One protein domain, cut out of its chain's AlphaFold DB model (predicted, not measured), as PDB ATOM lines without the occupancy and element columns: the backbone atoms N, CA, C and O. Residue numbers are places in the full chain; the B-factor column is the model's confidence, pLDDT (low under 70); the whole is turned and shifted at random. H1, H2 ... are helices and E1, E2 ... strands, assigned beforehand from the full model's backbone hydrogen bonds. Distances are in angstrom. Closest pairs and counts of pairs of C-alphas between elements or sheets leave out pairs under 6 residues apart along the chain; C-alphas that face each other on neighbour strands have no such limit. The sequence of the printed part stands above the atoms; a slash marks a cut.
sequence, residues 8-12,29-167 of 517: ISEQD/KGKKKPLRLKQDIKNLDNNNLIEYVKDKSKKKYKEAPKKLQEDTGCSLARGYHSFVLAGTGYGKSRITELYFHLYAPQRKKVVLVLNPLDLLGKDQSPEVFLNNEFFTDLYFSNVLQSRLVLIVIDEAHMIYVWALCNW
ATOM      1  N   ILE A   8     116.240  71.269 101.704       29.88
ATOM      2  CA  ILE A   8     116.781  71.486 103.045       29.88
ATOM      3  C   ILE A   8     116.030  72.694 103.599       29.88
ATOM      4  O   ILE A   8     116.211  73.816 103.129       29.88
ATOM      5  N   SER A   9     115.128  72.438 104.544       33.09
ATOM      6  CA  SER A   9     114.619  73.462 105.451       33.09
ATOM      7  C   SER A   9     115.551  73.440 106.653       33.09
ATOM      8  O   SER A   9     115.477  72.505 107.447       33.09
ATOM      9  N   GLU A  10     116.461  74.406 106.771       30.09
ATOM     10  CA  GLU A  10     117.231  74.562 108.009       30.09
ATOM     11  C   GLU A  10     116.255  74.853 109.155       30.09
ATOM     12  O   GLU A  10     115.439  75.775 109.078       30.09
ATOM     13  N   GLN A  11     116.283  73.990 110.171       29.98
ATOM     14  CA  GLN A  11     115.424  74.062 111.352       29.98
ATOM     15  C   GLN A  11     116.062  74.846 112.508       29.98
ATOM     16  O   GLN A  11     115.376  75.054 113.504       29.98
ATOM     17  N   ASP A  12     117.309  75.320 112.389       27.70
ATOM     18  CA  ASP A  12     117.995  75.977 113.506       27.70
ATOM     19  C   ASP A  12     118.652  77.323 113.121       27.70
ATOM     20  O   ASP A  12     119.633  77.353 112.377       27.70
ATOM     21  N   LYS A  29     107.969 105.957 110.063       40.12
ATOM     22  CA  LYS A  29     106.565 106.350 110.257       40.12
ATOM     23  C   LYS A  29     105.751 105.969 109.002       40.12
ATOM     24  O   LYS A  29     106.104 106.371 107.901       40.12
ATOM     25  N   GLY A  30     104.658 105.209 109.178       50.56
ATOM     26  CA  GLY A  30     103.660 104.896 108.130       50.56
ATOM     27  C   GLY A  30     103.548 103.409 107.739       50.56
ATOM     28  O   GLY A  30     104.009 102.998 106.681       50.56
ATOM     29  N   LYS A  31     102.913 102.568 108.571       50.09
ATOM     30  CA  LYS A  31     102.861 101.102 108.377       50.09
ATOM     31  C   LYS A  31     101.706 100.643 107.469       50.09
ATOM     32  O   LYS A  31     100.638 100.290 107.967       50.09
ATOM     33  N   LYS A  32     101.921 100.514 106.154       59.00
ATOM     34  CA  LYS A  32     101.120  99.558 105.357       59.00
ATOM     35  C   LYS A  32     101.651  98.147 105.625       59.00
ATOM     36  O   LYS A  32     102.830  97.884 105.413       59.00
ATOM     37  N   LYS A  33     100.799  97.251 106.139       63.03
ATOM     38  CA  LYS A  33     101.196  95.872 106.478       63.03
ATOM     39  C   LYS A  33     101.647  95.111 105.213       63.03
ATOM     40  O   LYS A  33     100.985  95.258 104.184       63.03
ATOM     41  N   PRO A  34     102.700  94.272 105.293       68.06
ATOM     42  CA  PRO A  34     103.138  93.431 104.181       68.06
ATOM     43  C   PRO A  34     102.016  92.531 103.667       68.06
ATOM     44  O   PRO A  34     101.165  92.066 104.439       68.06
ATOM     45  N   LEU A  35     102.025  92.258 102.365       80.12
ATOM     46  CA  LEU A  35     101.046  91.377 101.750       80.12
ATOM     47  C   LEU A  35     101.218  89.947 102.279       80.12
ATOM     48  O   LEU A  35     102.290  89.364 102.198       80.12
ATOM     49  N   ARG A  36     100.142  89.360 102.811       80.19
ATOM     50  CA  ARG A  36     100.135  87.982 103.324       80.19
ATOM     51  C   ARG A  36      99.123  87.122 102.578       80.19
ATOM     52  O   ARG A  36      98.089  87.630 102.128       80.19
ATOM     53  N   LEU A  37      99.418  85.828 102.471       83.88
ATOM     54  CA  LEU A  37      98.448  84.822 102.041       83.88
ATOM     55  C   LEU A  37      97.229  84.813 102.971       83.88
ATOM     56  O   LEU A  37      97.342  85.153 104.151       83.88
ATOM     57  N   LYS A  38      96.069  84.433 102.421       83.94
ATOM     58  CA  LYS A  38      94.842  84.252 103.206       83.94
ATOM     59  C   LYS A  38      95.060  83.177 104.268       83.94
ATOM     60  O   LYS A  38      95.738  82.185 103.999       83.94
ATOM     61  N   GLN A  39      94.463  83.373 105.440       81.44
ATOM     62  CA  GLN A  39      94.619  82.446 106.558       81.44
ATOM     63  C   GLN A  39      94.100  81.047 106.208       81.44
ATOM     64  O   GLN A  39      94.763  80.067 106.522       81.44
ATOM     65  N   ASP A  40      93.020  80.964 105.430       84.62
ATOM     66  CA  ASP A  40      92.446  79.699 104.954       84.62
ATOM     67  C   ASP A  40      93.465  78.845 104.189       84.62
ATOM     68  O   ASP A  40      93.502  77.639 104.370       84.62
ATOM     69  N   ILE A  41      94.343  79.468 103.387       82.94
ATOM     70  CA  ILE A  41      95.393  78.757 102.636       82.94
ATOM     71  C   ILE A  41      96.499  78.280 103.585       82.94
ATOM     72  O   ILE A  41      97.034  77.189 103.413       82.94
ATOM     73  N   LYS A  42      96.845  79.087 104.595       79.25
ATOM     74  CA  LYS A  42      97.876  78.739 105.585       79.25
ATOM     75  C   LYS A  42      97.437  77.626 106.533       79.25
ATOM     76  O   LYS A  42      98.295  76.898 107.026       79.25
ATOM     77  N   ASN A  43      96.134  77.518 106.778       83.56
ATOM     78  CA  ASN A  43      95.539  76.554 107.697       83.56
ATOM     79  C   ASN A  43      95.257  75.189 107.050       83.56
ATOM     80  O   ASN A  43      94.955  74.249 107.776       83.56
ATOM     81  N   LEU A  44      95.369  75.058 105.722       84.56
ATOM     82  CA  LEU A  44      95.285  73.752 105.064       84.56
ATOM     83  C   LEU A  44      96.368  72.818 105.619       84.56
ATOM     84  O   LEU A  44      97.499  73.248 105.866       84.56
ATOM     85  N   ASP A  45      96.057  71.535 105.790       86.56
ATOM     86  CA  ASP A  45      97.083  70.513 105.999       86.56
ATOM     87  C   ASP A  45      97.925  70.314 104.725       86.56
ATOM     88  O   ASP A  45      97.647  70.880 103.666       86.56
ATOM     89  N   ASN A  46      99.005  69.541 104.830       75.69
ATOM     90  CA  ASN A  46      99.957  69.387 103.732       75.69
ATOM     91  C   ASN A  46      99.338  68.746 102.480       75.69
ATOM     92  O   ASN A  46      99.653  69.185 101.375       75.69
ATOM     93  N   ASN A  47      98.437  67.771 102.630       81.69
ATOM     94  CA  ASN A  47      97.823  67.091 101.489       81.69
ATOM     95  C   ASN A  47      96.860  68.032 100.764       81.69
ATOM     96  O   ASN A  47      96.951  68.203  99.546       81.69
ATOM     97  N   ASN A  48      96.017  68.722 101.532       86.31
ATOM     98  CA  ASN A  48      95.071  69.696 100.999       86.31
ATOM     99  C   ASN A  48      95.778  70.911 100.375       86.31
ATOM    100  O   ASN A  48      95.332  71.439  99.356       86.31
ATOM    101  N   LEU A  49      96.917  71.341 100.925       83.88
ATOM    102  CA  LEU A  49      97.722  72.422 100.351       83.88
ATOM    103  C   LEU A  49      98.370  72.010  99.018       83.88
ATOM    104  O   LEU A  49      98.370  72.804  98.075       83.88
ATOM    105  N   ILE A  50      98.887  70.781  98.912       82.00
ATOM    106  CA  ILE A  50      99.427  70.232  97.656       82.00
ATOM    107  C   ILE A  50      98.328  70.169  96.593       82.00
ATOM    108  O   ILE A  50      98.538  70.593  95.453       82.00
ATOM    109  N   GLU A  51      97.143  69.673  96.952       86.69
ATOM    110  CA  GLU A  51      96.010  69.607  96.031       86.69
ATOM    111  C   GLU A  51      95.560  71.005  95.584       86.69
ATOM    112  O   GLU A  51      95.350  71.242  94.392       86.69
ATOM    113  N   TYR A  52      95.525  71.969  96.507       87.12
ATOM    114  CA  TYR A  52      95.215  73.362  96.196       87.12
ATOM    115  C   TYR A  52      96.217  73.979  95.206       87.12
ATOM    116  O   TYR A  52      95.821  74.631  94.234       87.12
ATOM    117  N   VAL A  53      97.522  73.757  95.409       84.81
ATOM    118  CA  VAL A  53      98.580  74.206  94.486       84.81
ATOM    119  C   VAL A  53      98.417  73.545  93.111       84.81
ATOM    120  O   VAL A  53      98.512  74.227  92.084       84.81
ATOM    121  N   LYS A  54      98.105  72.242  93.065       85.81
ATOM    122  CA  LYS A  54      97.826  71.503  91.820       85.81
ATOM    123  C   LYS A  54      96.626  72.072  91.069       85.81
ATOM    124  O   LYS A  54      96.730  72.306  89.864       85.81
ATOM    125  N   ASP A  55      95.513  72.323  91.752       87.31
ATOM    126  CA  ASP A  55      94.305  72.898  91.151       87.31
ATOM    127  C   ASP A  55      94.577  74.294  90.572       87.31
ATOM    128  O   ASP A  55      94.252  74.585  89.415       87.31
ATOM    129  N   LYS A  56      95.274  75.147  91.332       84.31
ATOM    130  CA  LYS A  56      95.696  76.472  90.854       84.31
ATOM    131  C   LYS A  56      96.613  76.386  89.641       84.31
ATOM    132  O   LYS A  56      96.462  77.183  88.717       84.31
ATOM    133  N   SER A  57      97.520  75.413  89.612       84.19
ATOM    134  CA  SER A  57      98.377  75.169  88.455       84.19
ATOM    135  C   SER A  57      97.575  74.763  87.216       84.19
ATOM    136  O   SER A  57      97.835  75.291  86.137       84.19
ATOM    137  N   LYS A  58      96.612  73.839  87.342       83.94
ATOM    138  CA  LYS A  58      95.812  73.324  86.212       83.94
ATOM    139  C   LYS A  58      95.018  74.418  85.500       83.94
ATOM    140  O   LYS A  58      94.828  74.354  84.292       83.94
ATOM    141  N   LYS A  59      94.600  75.452  86.234       82.50
ATOM    142  CA  LYS A  59      93.894  76.616  85.671       82.50
ATOM    143  C   LYS A  59      94.740  77.430  84.689       82.50
ATOM    144  O   LYS A  59      94.177  78.171  83.893       82.50
ATOM    145  N   LYS A  60      96.071  77.319  84.748       78.50
ATOM    146  CA  LYS A  60      96.994  78.134  83.942       78.50
ATOM    147  C   LYS A  60      97.905  77.315  83.027       78.50
ATOM    148  O   LYS A  60      98.263  77.788  81.951       78.50
ATOM    149  N   TYR A  61      98.259  76.095  83.417       79.94
ATOM    150  CA  TYR A  61      99.151  75.218  82.662       79.94
ATOM    151  C   TYR A  61      98.437  73.911  82.321       79.94
ATOM    152  O   TYR A  61      97.805  73.303  83.181       79.94
ATOM    153  N   LYS A  62      98.590  73.447  81.073       78.06
ATOM    154  CA  LYS A  62      98.048  72.152  80.614       78.06
ATOM    155  C   LYS A  62      98.726  70.958  81.295       78.06
ATOM    156  O   LYS A  62      98.115  69.911  81.465       78.06
ATOM    157  N   GLU A  63      99.993  71.116  81.663       79.31
ATOM    158  CA  GLU A  63     100.793  70.080  82.317       79.31
ATOM    159  C   GLU A  63     100.682  70.189  83.838       79.31
ATOM    160  O   GLU A  63     100.722  71.292  84.392       79.31
ATOM    161  N   ALA A  64     100.611  69.051  84.530       80.94
ATOM    162  CA  ALA A  64     100.686  69.022  85.988       80.94
ATOM    163  C   ALA A  64     102.034  69.594  86.482       80.94
ATOM    164  O   ALA A  64     103.042  69.501  85.769       80.94
ATOM    165  N   PRO A  65     102.069  70.242  87.659       81.88
ATOM    166  CA  PRO A  65     103.334  70.624  88.274       81.88
ATOM    167  C   PRO A  65     104.154  69.371  88.622       81.88
ATOM    168  O   PRO A  65     103.616  68.281  88.794       81.88
ATOM    169  N   LYS A  66     105.481  69.511  88.654       82.38
ATOM    170  CA  LYS A  66     106.381  68.428  89.079       82.38
ATOM    171  C   LYS A  66     106.477  68.403  90.602       82.38
ATOM    172  O   LYS A  66     106.385  69.457  91.223       82.38
ATOM    173  N   LYS A  67     106.794  67.245  91.189       78.44
ATOM    174  CA  LYS A  67     106.879  67.060  92.650       78.44
ATOM    175  C   LYS A  67     107.705  68.136  93.374       78.44
ATOM    176  O   LYS A  67     107.190  68.782  94.271       78.44
ATOM    177  N   LEU A  68     108.919  68.454  92.906       74.56
ATOM    178  CA  LEU A  68     109.741  69.517  93.519       74.56
ATOM    179  C   LEU A  68     109.085  70.906  93.433       74.56
ATOM    180  O   LEU A  68     109.272  71.730  94.325       74.56
ATOM    181  N   GLN A  69     108.324  71.184  92.369       82.31
ATOM    182  CA  GLN A  69     107.606  72.454  92.231       82.31
ATOM    183  C   GLN A  69     106.445  72.552  93.221       82.31
ATOM    184  O   GLN A  69     106.206  73.628  93.764       82.31
ATOM    185  N   GLU A  70     105.749  71.437  93.448       82.06
ATOM    186  CA  GLU A  70     104.678  71.316  94.439       82.06
ATOM    187  C   GLU A  70     105.239  71.515  95.844       82.06
ATOM    188  O   GLU A  70     104.838  72.454  96.529       82.06
ATOM    189  N   ASP A  71     106.233  70.708  96.218       77.50
ATOM    190  CA  ASP A  71     106.843  70.712  97.548       77.50
ATOM    191  C   ASP A  71     107.413  72.096  97.893       77.50
ATOM    192  O   ASP A  71     107.150  72.642  98.968       77.50
ATOM    193  N   THR A  72     108.121  72.725  96.947       76.50
ATOM    194  CA  THR A  72     108.668  74.075  97.148       76.50
ATOM    195  C   THR A  72     107.559  75.125  97.230       76.50
ATOM    196  O   THR A  72     107.603  76.002  98.090       76.50
ATOM    197  N   GLY A  73     106.536  75.045  96.372       81.56
ATOM    198  CA  GLY A  73     105.392  75.958  96.422       81.56
ATOM    199  C   GLY A  73     104.653  75.894  97.764       81.56
ATOM    200  O   GLY A  73     104.295  76.935  98.319       81.56
ATOM    201  N   CYS A  74     104.482  74.690  98.315       81.38
ATOM    202  CA  CYS A  74     103.904  74.462  99.638       81.38
ATOM    203  C   CYS A  74     104.806  74.994 100.761       81.38
ATOM    204  O   CYS A  74     104.310  75.672 101.661       81.38
ATOM    205  N   SER A  75     106.118  74.755 100.688       77.81
ATOM    206  CA  SER A  75     107.097  75.283 101.650       77.81
ATOM    207  C   SER A  75     107.043  76.816 101.735       77.81
ATOM    208  O   SER A  75     106.876  77.392 102.815       77.81
ATOM    209  N   LEU A  76     107.028  77.489 100.580       80.75
ATOM    210  CA  LEU A  76     106.880  78.944 100.499       80.75
ATOM    211  C   LEU A  76     105.517  79.421 101.038       80.75
ATOM    212  O   LEU A  76     105.431  80.473 101.676       80.75
ATOM    213  N   ALA A  77     104.435  78.663 100.815       82.50
ATOM    214  CA  ALA A  77     103.101  78.975 101.343       82.50
ATOM    215  C   ALA A  77     103.032  78.912 102.875       82.50
ATOM    216  O   ALA A  77     102.325  79.716 103.493       82.50
ATOM    217  N   ARG A  78     103.816  78.016 103.485       78.75
ATOM    218  CA  ARG A  78     104.023  77.949 104.939       78.75
ATOM    219  C   ARG A  78     104.902  79.085 105.469       78.75
ATOM    220  O   ARG A  78     104.829  79.395 106.652       78.75
ATOM    221  N   GLY A  79     105.643  79.762 104.593       74.19
ATOM    222  CA  GLY A  79     106.515  80.885 104.936       74.19
ATOM    223  C   GLY A  79     107.965  80.487 105.199       74.19
ATOM    224  O   GLY A  79     108.707  81.299 105.743       74.19
ATOM    225  N   TYR A  80     108.368  79.273 104.823       73.50
ATOM    226  CA  TYR A  80     109.755  78.839 104.934       73.50
ATOM    227  C   TYR A  80     110.608  79.395 103.793       73.50
ATOM    228  O   TYR A  80     110.149  79.541 102.656       73.50
ATOM    229  N   HIS A  81     111.880  79.653 104.090       74.69
ATOM    230  CA  HIS A  81     112.900  79.829 103.062       74.69
ATOM    231  C   HIS A  81     113.170  78.483 102.379       74.69
ATOM    232  O   HIS A  81     112.979  77.424 102.970       74.69
ATOM    233  N   SER A  82     113.550  78.498 101.104       71.62
ATOM    234  CA  SER A  82     113.748  77.265 100.338       71.62
ATOM    235  C   SER A  82     114.957  77.380  99.424       71.62
ATOM    236  O   SER A  82     115.027  78.284  98.594       71.62
ATOM    237  N   PHE A  83     115.874  76.423  99.548       73.00
ATOM    238  CA  PHE A  83     116.966  76.216  98.604       73.00
ATOM    239  C   PHE A  83     116.550  75.163  97.580       73.00
ATOM    240  O   PHE A  83     116.197  74.041  97.939       73.00
ATOM    241  N   VAL A  84     116.568  75.535  96.298       64.50
ATOM    242  CA  VAL A  84     116.106  74.672  95.206       64.50
ATOM    243  C   VAL A  84     117.274  74.325  94.298       64.50
ATOM    244  O   VAL A  84     117.746  75.161  93.528       64.50
ATOM    245  N   LEU A  85     117.689  73.061  94.329       64.44
ATOM    246  CA  LEU A  85     118.613  72.507  93.351       64.44
ATOM    247  C   LEU A  85     117.820  71.738  92.294       64.44
ATOM    248  O   LEU A  85     117.255  70.683  92.566       64.44
ATOM    249  N   ALA A  86     117.756  72.277  91.077       59.88
ATOM    250  CA  ALA A  86     117.074  71.625  89.965       59.88
ATOM    251  C   ALA A  86     117.802  71.864  88.641       59.88
ATOM    252  O   ALA A  86     118.230  72.985  88.338       59.88
ATOM    253  N   GLY A  87     117.882  70.808  87.828       52.28
ATOM    254  CA  GLY A  87     118.513  70.851  86.512       52.28
ATOM    255  C   GLY A  87     117.884  71.882  85.568       52.28
ATOM    256  O   GLY A  87     116.718  72.278  85.698       52.28
ATOM    257  N   THR A  88     118.661  72.331  84.585       55.75
ATOM    258  CA  THR A  88     118.206  73.276  83.556       55.75
ATOM    259  C   THR A  88     116.992  72.720  82.808       55.75
ATOM    260  O   THR A  88     116.950  71.550  82.439       55.75
ATOM    261  N   GLY A  89     115.964  73.548  82.603       57.09
ATOM    262  CA  GLY A  89     114.713  73.114  81.967       57.09
ATOM    263  C   GLY A  89     113.753  72.339  82.882       57.09
ATOM    264  O   GLY A  89     112.663  71.976  82.441       57.09
ATOM    265  N   TYR A  90     114.078  72.140  84.167       67.31
ATOM    266  CA  TYR A  90     113.125  71.567  85.126       67.31
ATOM    267  C   TYR A  90     111.863  72.435  85.278       67.31
ATOM    268  O   TYR A  90     110.780  71.902  85.519       67.31
ATOM    269  N   GLY A  91     112.002  73.747  85.063       70.44
ATOM    270  CA  GLY A  91     110.952  74.750  85.234       70.44
ATOM    271  C   GLY A  91     111.023  75.426  86.601       70.44
ATOM    272  O   GLY A  91     110.006  75.518  87.276       70.44
ATOM    273  N   LYS A  92     112.215  75.863  87.034       74.12
ATOM    274  CA  LYS A  92     112.422  76.548  88.326       74.12
ATOM    275  C   LYS A  92     111.562  77.808  88.449       74.12
ATOM    276  O   LYS A  92     110.867  77.968  89.443       74.12
ATOM    277  N   SER A  93     111.492  78.617  87.392       79.62
ATOM    278  CA  SER A  93     110.669  79.835  87.343       79.62
ATOM    279  C   SER A  93     109.178  79.558  87.584       79.62
ATOM    280  O   SER A  93     108.478  80.382  88.165       79.62
ATOM    281  N   ARG A  94     108.693  78.356  87.232       83.38
ATOM    282  CA  ARG A  94     107.306  77.943  87.495       83.38
ATOM    283  C   ARG A  94     107.004  77.857  88.996       83.38
ATOM    284  O   ARG A  94     105.862  78.063  89.376       83.38
ATOM    285  N   ILE A  95     107.993  77.601  89.855       82.81
ATOM    286  CA  ILE A  95     107.824  77.595  91.323       82.81
ATOM    287  C   ILE A  95     107.386  78.978  91.805       82.81
ATOM    288  O   ILE A  95     106.403  79.119  92.533       82.81
ATOM    289  N   THR A  96     108.090  80.005  91.334       83.81
ATOM    290  CA  THR A  96     107.796  81.408  91.609       83.81
ATOM    291  C   THR A  96     106.395  81.780  91.135       83.81
ATOM    292  O   THR A  96     105.637  82.408  91.873       83.81
ATOM    293  N   GLU A  97     106.020  81.347  89.930       86.25
ATOM    294  CA  GLU A  97     104.686  81.578  89.370       86.25
ATOM    295  C   GLU A  97     103.593  80.881  90.194       86.25
ATOM    296  O   GLU A  97     102.578  81.500  90.520       86.25
ATOM    297  N   LEU A  98     103.799  79.618  90.585       86.50
ATOM    298  CA  LEU A  98     102.861  78.871  91.429       86.50
ATOM    299  C   LEU A  98     102.610  79.603  92.749       86.50
ATOM    300  O   LEU A  98     101.454  79.845  93.097       86.50
ATOM    301  N   TYR A  99     103.676  80.028  93.432       87.25
ATOM    302  CA  TYR A  99     103.570  80.782  94.677       87.25
ATOM    303  C   TYR A  99     102.878  82.139  94.481       87.25
ATOM    304  O   TYR A  99     101.963  82.500  95.225       87.25
ATOM    305  N   PHE A 100     103.246  82.873  93.426       87.50
ATOM    306  CA  PHE A 100     102.620  84.143  93.060       87.50
ATOM    307  C   PHE A 100     101.102  84.000  92.901       87.50
ATOM    308  O   PHE A 100     100.340  84.872  93.328       87.50
ATOM    309  N   HIS A 101     100.630  82.889  92.332       85.94
ATOM    310  CA  HIS A 101      99.211  82.631  92.096       85.94
ATOM    311  C   HIS A 101      98.405  82.204  93.327       85.94
ATOM    312  O   HIS A 101      97.173  82.229  93.267       85.94
ATOM    313  N   LEU A 102      99.053  81.907  94.456       86.50
ATOM    314  CA  LEU A 102      98.355  81.678  95.725       86.50
ATOM    315  C   LEU A 102      97.745  82.970  96.294       86.50
ATOM    316  O   LEU A 102      96.752  82.936  97.019       86.50
ATOM    317  N   TYR A 103      98.294  84.128  95.927       85.69
ATOM    318  CA  TYR A 103      97.749  85.427  96.313       85.69
ATOM    319  C   TYR A 103      96.560  85.834  95.436       85.69
ATOM    320  O   TYR A 103      96.582  85.674  94.212       85.69
ATOM    321  N   ALA A 104      95.559  86.465  96.054       77.19
ATOM    322  CA  ALA A 104      94.358  86.948  95.373       77.19
ATOM    323  C   ALA A 104      94.689  87.909  94.196       77.19
ATOM    324  O   ALA A 104      95.540  88.788  94.378       77.19
ATOM    325  N   PRO A 105      94.048  87.772  93.013       72.00
ATOM    326  CA  PRO A 105      94.363  88.556  91.806       72.00
ATOM    327  C   PRO A 105      94.298  90.079  91.978       72.00
ATOM    328  O   PRO A 105      95.124  90.798  91.430       72.00
ATOM    329  N   GLN A 106      93.361  90.566  92.790       69.81
ATOM    330  CA  GLN A 106      93.129  91.986  93.059       69.81
ATOM    331  C   GLN A 106      94.235  92.661  93.890       69.81
ATOM    332  O   GLN A 106      94.221  93.877  94.080       69.81
ATOM    333  N   ARG A 107      95.200  91.898  94.418       74.50
ATOM    334  CA  ARG A 107      96.316  92.448  95.196       74.50
ATOM    335  C   ARG A 107      97.509  92.713  94.279       74.50
ATOM    336  O   ARG A 107      98.046  91.784  93.681       74.50
ATOM    337  N   LYS A 108      97.960  93.972  94.220       82.00
ATOM    338  CA  LYS A 108      99.199  94.373  93.530       82.00
ATOM    339  C   LYS A 108     100.395  93.778  94.276       82.00
ATOM    340  O   LYS A 108     100.820  94.328  95.283       82.00
ATOM    341  N   LYS A 109     100.875  92.631  93.811       86.94
ATOM    342  CA  LYS A 109     101.943  91.825  94.413       86.94
ATOM    343  C   LYS A 109     103.189  91.863  93.534       86.94
ATOM    344  O   LYS A 109     103.071  91.922  92.313       86.94
ATOM    345  N   VAL A 110     104.359  91.829  94.157       85.44
ATOM    346  CA  VAL A 110     105.659  91.931  93.491       85.44
ATOM    347  C   VAL A 110     106.537  90.765  93.917       85.44
ATOM    348  O   VAL A 110     106.620  90.443  95.100       85.44
ATOM    349  N   VAL A 111     107.195  90.142  92.945       83.69
ATOM    350  CA  VAL A 111     108.298  89.212  93.182       83.69
ATOM    351  C   VAL A 111     109.563  89.888  92.692       83.69
ATOM    352  O   VAL A 111     109.595  90.360  91.558       83.69
ATOM    353  N   LEU A 112     110.583  89.929  93.541       81.00
ATOM    354  CA  LEU A 112     111.900  90.426  93.174       81.00
ATOM    355  C   LEU A 112     112.771  89.238  92.767       81.00
ATOM    356  O   LEU A 112     113.014  88.356  93.585       81.00
ATOM    357  N   VAL A 113     113.218  89.202  91.514       79.19
ATOM    358  CA  VAL A 113     114.160  88.186  91.027       79.19
ATOM    359  C   VAL A 113     115.515  88.853  90.848       79.19
ATOM    360  O   VAL A 113     115.646  89.787  90.063       79.19
ATOM    361  N   LEU A 114     116.504  88.390  91.602       73.12
ATOM    362  CA  LEU A 114     117.893  88.809  91.508       73.12
ATOM    363  C   LEU A 114     118.638  87.748  90.703       73.12
ATOM    364  O   LEU A 114     118.740  86.609  91.148       73.12
ATOM    365  N   ASN A 115     119.134  88.116  89.524       72.12
ATOM    366  CA  ASN A 115     119.920  87.233  88.672       72.12
ATOM    367  C   ASN A 115     121.335  87.811  88.493       72.12
ATOM    368  O   ASN A 115     121.503  88.792  87.765       72.12
ATOM    369  N   PRO A 116     122.362  87.215  89.120       62.62
ATOM    370  CA  PRO A 116     123.748  87.650  88.981       62.62
ATOM    371  C   PRO A 116     124.262  87.623  87.536       62.62
ATOM    372  O   PRO A 116     125.121  88.428  87.191       62.62
ATOM    373  N   LEU A 117     123.736  86.744  86.671       58.62
ATOM    374  CA  LEU A 117     124.168  86.666  85.269       58.62
ATOM    375  C   LEU A 117     123.716  87.871  84.434       58.62
ATOM    376  O   LEU A 117     124.438  88.283  83.529       58.62
ATOM    377  N   ASP A 118     122.561  88.463  84.747       56.91
ATOM    378  CA  ASP A 118     122.073  89.660  84.047       56.91
ATOM    379  C   ASP A 118     122.892  90.908  84.428       56.91
ATOM    380  O   ASP A 118     123.003  91.848  83.641       56.91
ATOM    381  N   LEU A 119     123.514  90.893  85.613       48.41
ATOM    382  CA  LEU A 119     124.412  91.946  86.099       48.41
ATOM    383  C   LEU A 119     125.794  91.884  85.417       48.41
ATOM    384  O   LEU A 119     126.392  92.926  85.147       48.41
ATOM    385  N   LEU A 120     126.253  90.682  85.030       43.72
ATOM    386  CA  LEU A 120     127.497  90.478  84.269       43.72
ATOM    387  C   LEU A 120     127.445  91.067  82.853       43.72
ATOM    388  O   LEU A 120     128.478  91.456  82.322       43.72
ATOM    389  N   GLY A 121     126.264  91.166  82.235       42.59
ATOM    390  CA  GLY A 121     126.112  91.752  80.898       42.59
ATOM    391  C   GLY A 121     126.413  93.256  80.825       42.59
ATOM    392  O   GLY A 121     126.478  93.800  79.725       42.59
ATOM    393  N   LYS A 122     126.576  93.928  81.975       42.66
ATOM    394  CA  LYS A 122     126.846  95.372  82.089       42.66
ATOM    395  C   LYS A 122     128.114  95.700  82.893       42.66
ATOM    396  O   LYS A 122     128.244  96.831  83.352       42.66
ATOM    397  N   ASP A 123     129.009  94.732  83.102       44.56
ATOM    398  CA  ASP A 123     130.254  94.886  83.882       44.56
ATOM    399  C   ASP A 123     130.062  95.381  85.334       44.56
ATOM    400  O   ASP A 123     130.993  95.892  85.956       44.56
ATOM    401  N   GLN A 124     128.870  95.215  85.923       44.91
ATOM    402  CA  GLN A 124     128.623  95.575  87.320       44.91
ATOM    403  C   GLN A 124     128.612  94.329  88.199       44.91
ATOM    404  O   GLN A 124     127.904  93.355  87.932       44.91
ATOM    405  N   SER A 125     129.390  94.354  89.282       54.91
ATOM    406  CA  SER A 125     129.303  93.299  90.278       54.91
ATOM    407  C   SER A 125     127.952  93.327  91.005       54.91
ATOM    408  O   SER A 125     127.371  94.401  91.188       54.91
ATOM    409  N   PRO A 126     127.457  92.172  91.492       53.97
ATOM    410  CA  PRO A 126     126.272  92.129  92.344       53.97
ATOM    411  C   PRO A 126     126.379  93.036  93.572       53.97
ATOM    412  O   PRO A 126     125.382  93.613  93.986       53.97
ATOM    413  N   GLU A 127     127.583  93.212  94.121       55.47
ATOM    414  CA  GLU A 127     127.839  94.124  95.237       55.47
ATOM    415  C   GLU A 127     127.645  95.592  94.848       55.47
ATOM    416  O   GLU A 127     126.973  96.315  95.572       55.47
ATOM    417  N   VAL A 128     128.134  96.032  93.684       57.62
ATOM    418  CA  VAL A 128     127.915  97.409  93.197       57.62
ATOM    419  C   VAL A 128     126.432  97.672  92.928       57.62
ATOM    420  O   VAL A 128     125.933  98.757  93.216       57.62
ATOM    421  N   PHE A 129     125.702  96.678  92.416       60.47
ATOM    422  CA  PHE A 129     124.262  96.799  92.193       60.47
ATOM    423  C   PHE A 129     123.459  96.827  93.504       60.47
ATOM    424  O   PHE A 129     122.561  97.654  93.653       60.47
ATOM    425  N   LEU A 130     123.766  95.944  94.459       63.09
ATOM    426  CA  LEU A 130     123.054  95.861  95.740       63.09
ATOM    427  C   LEU A 130     123.412  97.009  96.697       63.09
ATOM    428  O   LEU A 130     122.551  97.424  97.467       63.09
ATOM    429  N   ASN A 131     124.629  97.555  96.606       62.12
ATOM    430  CA  ASN A 131     125.063  98.747  97.344       62.12
ATOM    431  C   ASN A 131     124.685 100.057  96.633       62.12
ATOM    432  O   ASN A 131     125.100 101.135  97.056       62.12
ATOM    433  N   ASN A 132     123.910  99.990  95.548       69.12
ATOM    434  CA  ASN A 132     123.393 101.176  94.884       69.12
ATOM    435  C   ASN A 132     122.359 101.864  95.793       69.12
ATOM    436  O   ASN A 132     121.381 101.242  96.217       69.12
ATOM    437  N   GLU A 133     122.556 103.153  96.060       73.94
ATOM    438  CA  GLU A 133     121.671 103.970  96.897       73.94
ATOM    439  C   GLU A 133     120.227 103.974  96.369       73.94
ATOM    440  O   GLU A 133     119.285 103.759  97.127       73.94
ATOM    441  N   PHE A 134     120.043 104.035  95.047       73.25
ATOM    442  CA  PHE A 134     118.726 103.943  94.417       73.25
ATOM    443  C   PHE A 134     118.057 102.580  94.643       73.25
ATOM    444  O   PHE A 134     116.850 102.506  94.885       73.25
ATOM    445  N   PHE A 135     118.818 101.480  94.558       72.25
ATOM    446  CA  PHE A 135     118.277 100.150  94.851       72.25
ATOM    447  C   PHE A 135     117.916 100.026  96.331       72.25
ATOM    448  O   PHE A 135     116.850  99.501  96.645       72.25
ATOM    449  N   THR A 136     118.762 100.546  97.221       72.38
ATOM    450  CA  THR A 136     118.519 100.605  98.666       72.38
ATOM    451  C   THR A 136     117.217 101.351  98.963       72.38
ATOM    452  O   THR A 136     116.314 100.789  99.589       72.38
ATOM    453  N   ASP A 137     117.051 102.555  98.420       72.94
ATOM    454  CA  ASP A 137     115.849 103.372  98.586       72.94
ATOM    455  C   ASP A 137     114.596 102.685  98.036       72.94
ATOM    456  O   ASP A 137     113.545 102.647  98.686       72.94
ATOM    457  N   LEU A 138     114.696 102.081  96.849       75.69
ATOM    458  CA  LEU A 138     113.600 101.334  96.242       75.69
ATOM    459  C   LEU A 138     113.233 100.101  97.075       75.69
ATOM    460  O   LEU A 138     112.043  99.856  97.312       75.69
ATOM    461  N   TYR A 139     114.234  99.338  97.525       73.75
ATOM    462  CA  TYR A 139     114.062  98.125  98.317       73.75
ATOM    463  C   TYR A 139     113.382  98.436  99.647       73.75
ATOM    464  O   TYR A 139     112.401  97.778  99.995       73.75
ATOM    465  N   PHE A 140     113.834  99.471 100.356       78.56
ATOM    466  CA  PHE A 140     113.248  99.900 101.628       78.56
ATOM    467  C   PHE A 140     111.998 100.778 101.475       78.56
ATOM    468  O   PHE A 140     111.348 101.100 102.473       78.56
ATOM    469  N   SER A 141     111.586 101.110 100.247       80.88
ATOM    470  CA  SER A 141     110.367 101.886 100.020       80.88
ATOM    471  C   SER A 141     109.122 101.171 100.563       80.88
ATOM    472  O   SER A 141     108.859  99.992 100.300       80.88
ATOM    473  N   ASN A 142     108.262 101.920 101.262       77.88
ATOM    474  CA  ASN A 142     106.989 101.406 101.783       77.88
ATOM    475  C   ASN A 142     106.078 100.847 100.672       77.88
ATOM    476  O   ASN A 142     105.278  99.930 100.896       77.88
ATOM    477  N   VAL A 143     106.180 101.398  99.458       81.50
ATOM    478  CA  VAL A 143     105.395 100.954  98.302       81.50
ATOM    479  C   VAL A 143     105.811  99.550  97.881       81.50
ATOM    480  O   VAL A 143     104.931  98.704  97.708       81.50
ATOM    481  N   LEU A 144     107.113  99.285  97.755       78.50
ATOM    482  CA  LEU A 144     107.601  97.961  97.393       78.50
ATOM    483  C   LEU A 144     107.402  96.971  98.542       78.50
ATOM    484  O   LEU A 144     106.802  95.922  98.325       78.50
ATOM    485  N   GLN A 145     107.791  97.327  99.769       82.00
ATOM    486  CA  GLN A 145     107.681  96.457 100.949       82.00
ATOM    487  C   GLN A 145     106.239  96.012 101.241       82.00
ATOM    488  O   GLN A 145     105.994  94.872 101.631       82.00
ATOM    489  N   SER A 146     105.246  96.872 100.992       81.19
ATOM    490  CA  SER A 146     103.832  96.495 101.160       81.19
ATOM    491  C   SER A 146     103.312  95.515 100.096       81.19
ATOM    492  O   SER A 146     102.255  94.911 100.287       81.19
ATOM    493  N   ARG A 147     104.034  95.346  98.981       84.88
ATOM    494  CA  ARG A 147     103.642  94.515  97.829       84.88
ATOM    495  C   ARG A 147     104.562  93.320  97.592       84.88
ATOM    496  O   ARG A 147     104.145  92.389  96.904       84.88
ATOM    497  N   LEU A 148     105.782  93.349  98.118       82.06
ATOM    498  CA  LEU A 148     106.783  92.305  97.963       82.06
ATOM    499  C   LEU A 148     106.310  91.024  98.657       82.06
ATOM    500  O   LEU A 148     105.990  91.035  99.843       82.06
ATOM    501  N   VAL A 149     106.238  89.927  97.901       85.56
ATOM    502  CA  VAL A 149     105.788  88.620  98.411       85.56
ATOM    503  C   VAL A 149     106.876  87.558  98.402       85.56
ATOM    504  O   VAL A 149     106.772  86.591  99.149       85.56
ATOM    505  N   LEU A 150     107.891  87.701  97.548       83.81
ATOM    506  CA  LEU A 150     108.975  86.735  97.411       83.81
ATOM    507  C   LEU A 150     110.207  87.418  96.816       83.81
ATOM    508  O   LEU A 150     110.083  88.230  95.897       83.81
ATOM    509  N   ILE A 151     111.377  87.042  97.323       80.94
ATOM    510  CA  ILE A 151     112.673  87.339  96.717       80.94
ATOM    511  C   ILE A 151     113.229  86.015  96.199       80.94
ATOM    512  O   ILE A 151     113.248  85.022  96.927       80.94
ATOM    513  N   VAL A 152     113.642  85.991  94.940       80.31
ATOM    514  CA  VAL A 152     114.254  84.836  94.286       80.31
ATOM    515  C   VAL A 152     115.667  85.229  93.909       80.31
ATOM    516  O   VAL A 152     115.857  86.215  93.208       80.31
ATOM    517  N   ILE A 153     116.643  84.452  94.356       75.19
ATOM    518  CA  ILE A 153     118.023  84.576  93.898       75.19
ATOM    519  C   ILE A 153     118.218  83.489  92.844       75.19
ATOM    520  O   ILE A 153     118.344  82.310  93.185       75.19
ATOM    521  N   ASP A 154     118.161  83.871  91.571       77.38
ATOM    522  CA  ASP A 154     118.472  82.954  90.478       77.38
ATOM    523  C   ASP A 154     119.987  82.784  90.366       77.38
ATOM    524  O   ASP A 154     120.750  83.672  90.736       77.38
ATOM    525  N   GLU A 155     120.432  81.611  89.927       66.25
ATOM    526  CA  GLU A 155     121.855  81.256  89.847       66.25
ATOM    527  C   GLU A 155     122.653  81.557  91.134       66.25
ATOM    528  O   GLU A 155     123.823  81.928  91.094       66.25
ATOM    529  N   ALA A 156     122.034  81.336  92.302       64.12
ATOM    530  CA  ALA A 156     122.587  81.650  93.627       64.12
ATOM    531  C   ALA A 156     123.983  81.056  93.902       64.12
ATOM    532  O   ALA A 156     124.736  81.590  94.715       64.12
ATOM    533  N   HIS A 157     124.365  79.987  93.197       61.56
ATOM    534  CA  HIS A 157     125.714  79.421  93.249       61.56
ATOM    535  C   HIS A 157     126.806  80.440  92.854       61.56
ATOM    536  O   HIS A 157     127.935  80.347  93.333       61.56
ATOM    537  N   MET A 158     126.465  81.448  92.043       59.25
ATOM    538  CA  MET A 158     127.353  82.551  91.665       59.25
ATOM    539  C   MET A 158     127.791  83.392  92.867       59.25
ATOM    540  O   MET A 158     128.909  83.896  92.861       59.25
ATOM    541  N   ILE A 159     126.972  83.499  93.922       56.47
ATOM    542  CA  ILE A 159     127.326  84.238  95.147       56.47
ATOM    543  C   ILE A 159     128.573  83.624  95.800       56.47
ATOM    544  O   ILE A 159     129.458  84.341  96.264       56.47
ATOM    545  N   TYR A 160     128.689  82.292  95.769       44.56
ATOM    546  CA  TYR A 160     129.839  81.577  96.316       44.56
ATOM    547  C   TYR A 160     131.105  81.749  95.461       44.56
ATOM    548  O   TYR A 160     132.192  81.976  95.990       44.56
ATOM    549  N   VAL A 161     130.962  81.693  94.130       43.16
ATOM    550  CA  VAL A 161     132.065  81.938  93.179       43.16
ATOM    551  C   VAL A 161     132.607  83.364  93.333       43.16
ATOM    552  O   VAL A 161     133.812  83.587  93.267       43.16
ATOM    553  N   TRP A 162     131.728  84.325  93.610       40.81
ATOM    554  CA  TRP A 162     132.089  85.729  93.767       40.81
ATOM    555  C   TRP A 162     132.845  86.017  95.079       40.81
ATOM    556  O   TRP A 162     133.855  86.719  95.060       40.81
ATOM    557  N   ALA A 163     132.450  85.383  96.193       30.77
ATOM    558  CA  ALA A 163     133.194  85.446  97.459       30.77
ATOM    559  C   ALA A 163     134.633  84.897  97.335       30.77
ATOM    560  O   ALA A 163     135.544  85.392  97.997       30.77
ATOM    561  N   LEU A 164     134.853  83.915  96.451       30.50
ATOM    562  CA  LEU A 164     136.179  83.376  96.134       30.50
ATOM    563  C   LEU A 164     137.001  84.305  95.224       30.50
ATOM    564  O   LEU A 164     138.201  84.456  95.451       30.50
ATOM    565  N   CYS A 165     136.378  84.962  94.238       32.62
ATOM    566  CA  CYS A 165     137.054  85.942  93.377       32.62
ATOM    567  C   CYS A 165     137.556  87.175  94.150       32.62
ATOM    568  O   CYS A 165     138.625  87.691  93.831       32.62
ATOM    569  N   ASN A 166     136.845  87.617  95.194       27.67
ATOM    570  CA  ASN A 166     137.299  88.723  96.051       27.67
ATOM    571  C   ASN A 166     138.471  88.343  96.982       27.67
ATOM    572  O   ASN A 166     139.149  89.229  97.496       27.67
ATOM    573  N   TRP A 167     138.745  87.049  97.190       25.59
ATOM    574  CA  TRP A 167     139.826  86.555  98.063       25.59
ATOM    575  C   TRP A 167     141.098  86.123  97.319       25.59
ATOM    576  O   TRP A 167     142.096  85.772  97.949       25.59
TER     577      TRP A 167
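Overview. This is residues 8 to 12 and 29 to 167 of the 517 residues of an uncharacterized protein of Puccinia triticina (isolate 1-1 / race 1 (BBBD)) (UniProt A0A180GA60). A ribbon of two parallel strands, E1 and E2, has a cluster of crossed helices H2, H3 and H4 on one side, H4 packing on the ribbon. On the other side, short helices H5 to H8 make a wide open arc from the end of E1 back to the start of E2, and H9 extends beyond the strands' far end. The printed part has 144 residues, with nine named helices and two named strands in the order H1 H2 H3 H4 E1 H5 H6 H7 H8 E2 H9; the class is mostly helix. It is only just compact, close to loose, with a radius of gyration of the C-alphas of 17.0 A and spans of 47 by 43 by 35 A.

Along the chain. Residues 8 to 12 come first, then a cut. H1 is residues 39 to 42, beginning at C-alpha 39 (94.619, 82.446, 106.558). H2 is residues 46 to 58, 18.4 A long; H3 is 67 to 78 and H4 is 92 to 102, each 16.7 A. E1 is residues 110 to 114, 12.8 A. H5 is 116 to 120, H6 is 126 to 130, H7 is 133 to 140 and H8 is 142 to 145. E2 is residues 148 to 153, 14.2 A, and H9 is 157 to 165, 13.1 A, ending at C-alpha 165 (137.054, 85.942, 93.377).

Arrangement. H3 is the hub. It touches H4 at a steep tilt of 43 degrees, the same way, the C-alphas of Gln 69 and Ile 95 being closest at 5.2 A. With residues 70 to 74 alone it touches H2, opposite ways at a steep tilt of 67 degrees, closest at Ile 50 and Glu 70, C-alphas 6.3 A apart. H1 and H3 only just touch, with 3 pairs of C-alphas within 8 A, the closest being Lys 42 and Arg 78 at 6.2 A. The closest C-alphas of H4 and E2 are those of Phe 100 and Val 149, 7.7 A apart. E1 and E2 are parallel at 16 degrees, with N 112 and O 150 at 2.9 A and N 152 and O 112 at 2.8 A, within hydrogen-bond range. E1, H5 to H8 and E2 form a strand-helix-strand unit, two parallel neighbour strands with helices between them in the chain. H5 and H6 only just touch, with 3 pairs of C-alphas within 8 A, and only at the corner; H6 and H9 are near each other. Every O i to N i+4 pair is within hydrogen-bond range in H2, H3, H5, H6, H7 and H9, and 6 of 7 are in H4; H1 and H8 are too short for such a pair.

Size, cuts and confidence. The C-alphas of Lys 59 and Trp 167 are the two farthest apart, 48.6 A. Residues 13 to 28 are not printed, and C-alphas 12 and 29 are 32.6 A apart across the cut. The link from H3 to H4 is long. Residues 131 to 138, of which 133 to 138 belong to H7, stand free. The mean pLDDT of the printed part is 70.3; 49 residues are under 70, among them 116 to 132 and 155 to 167.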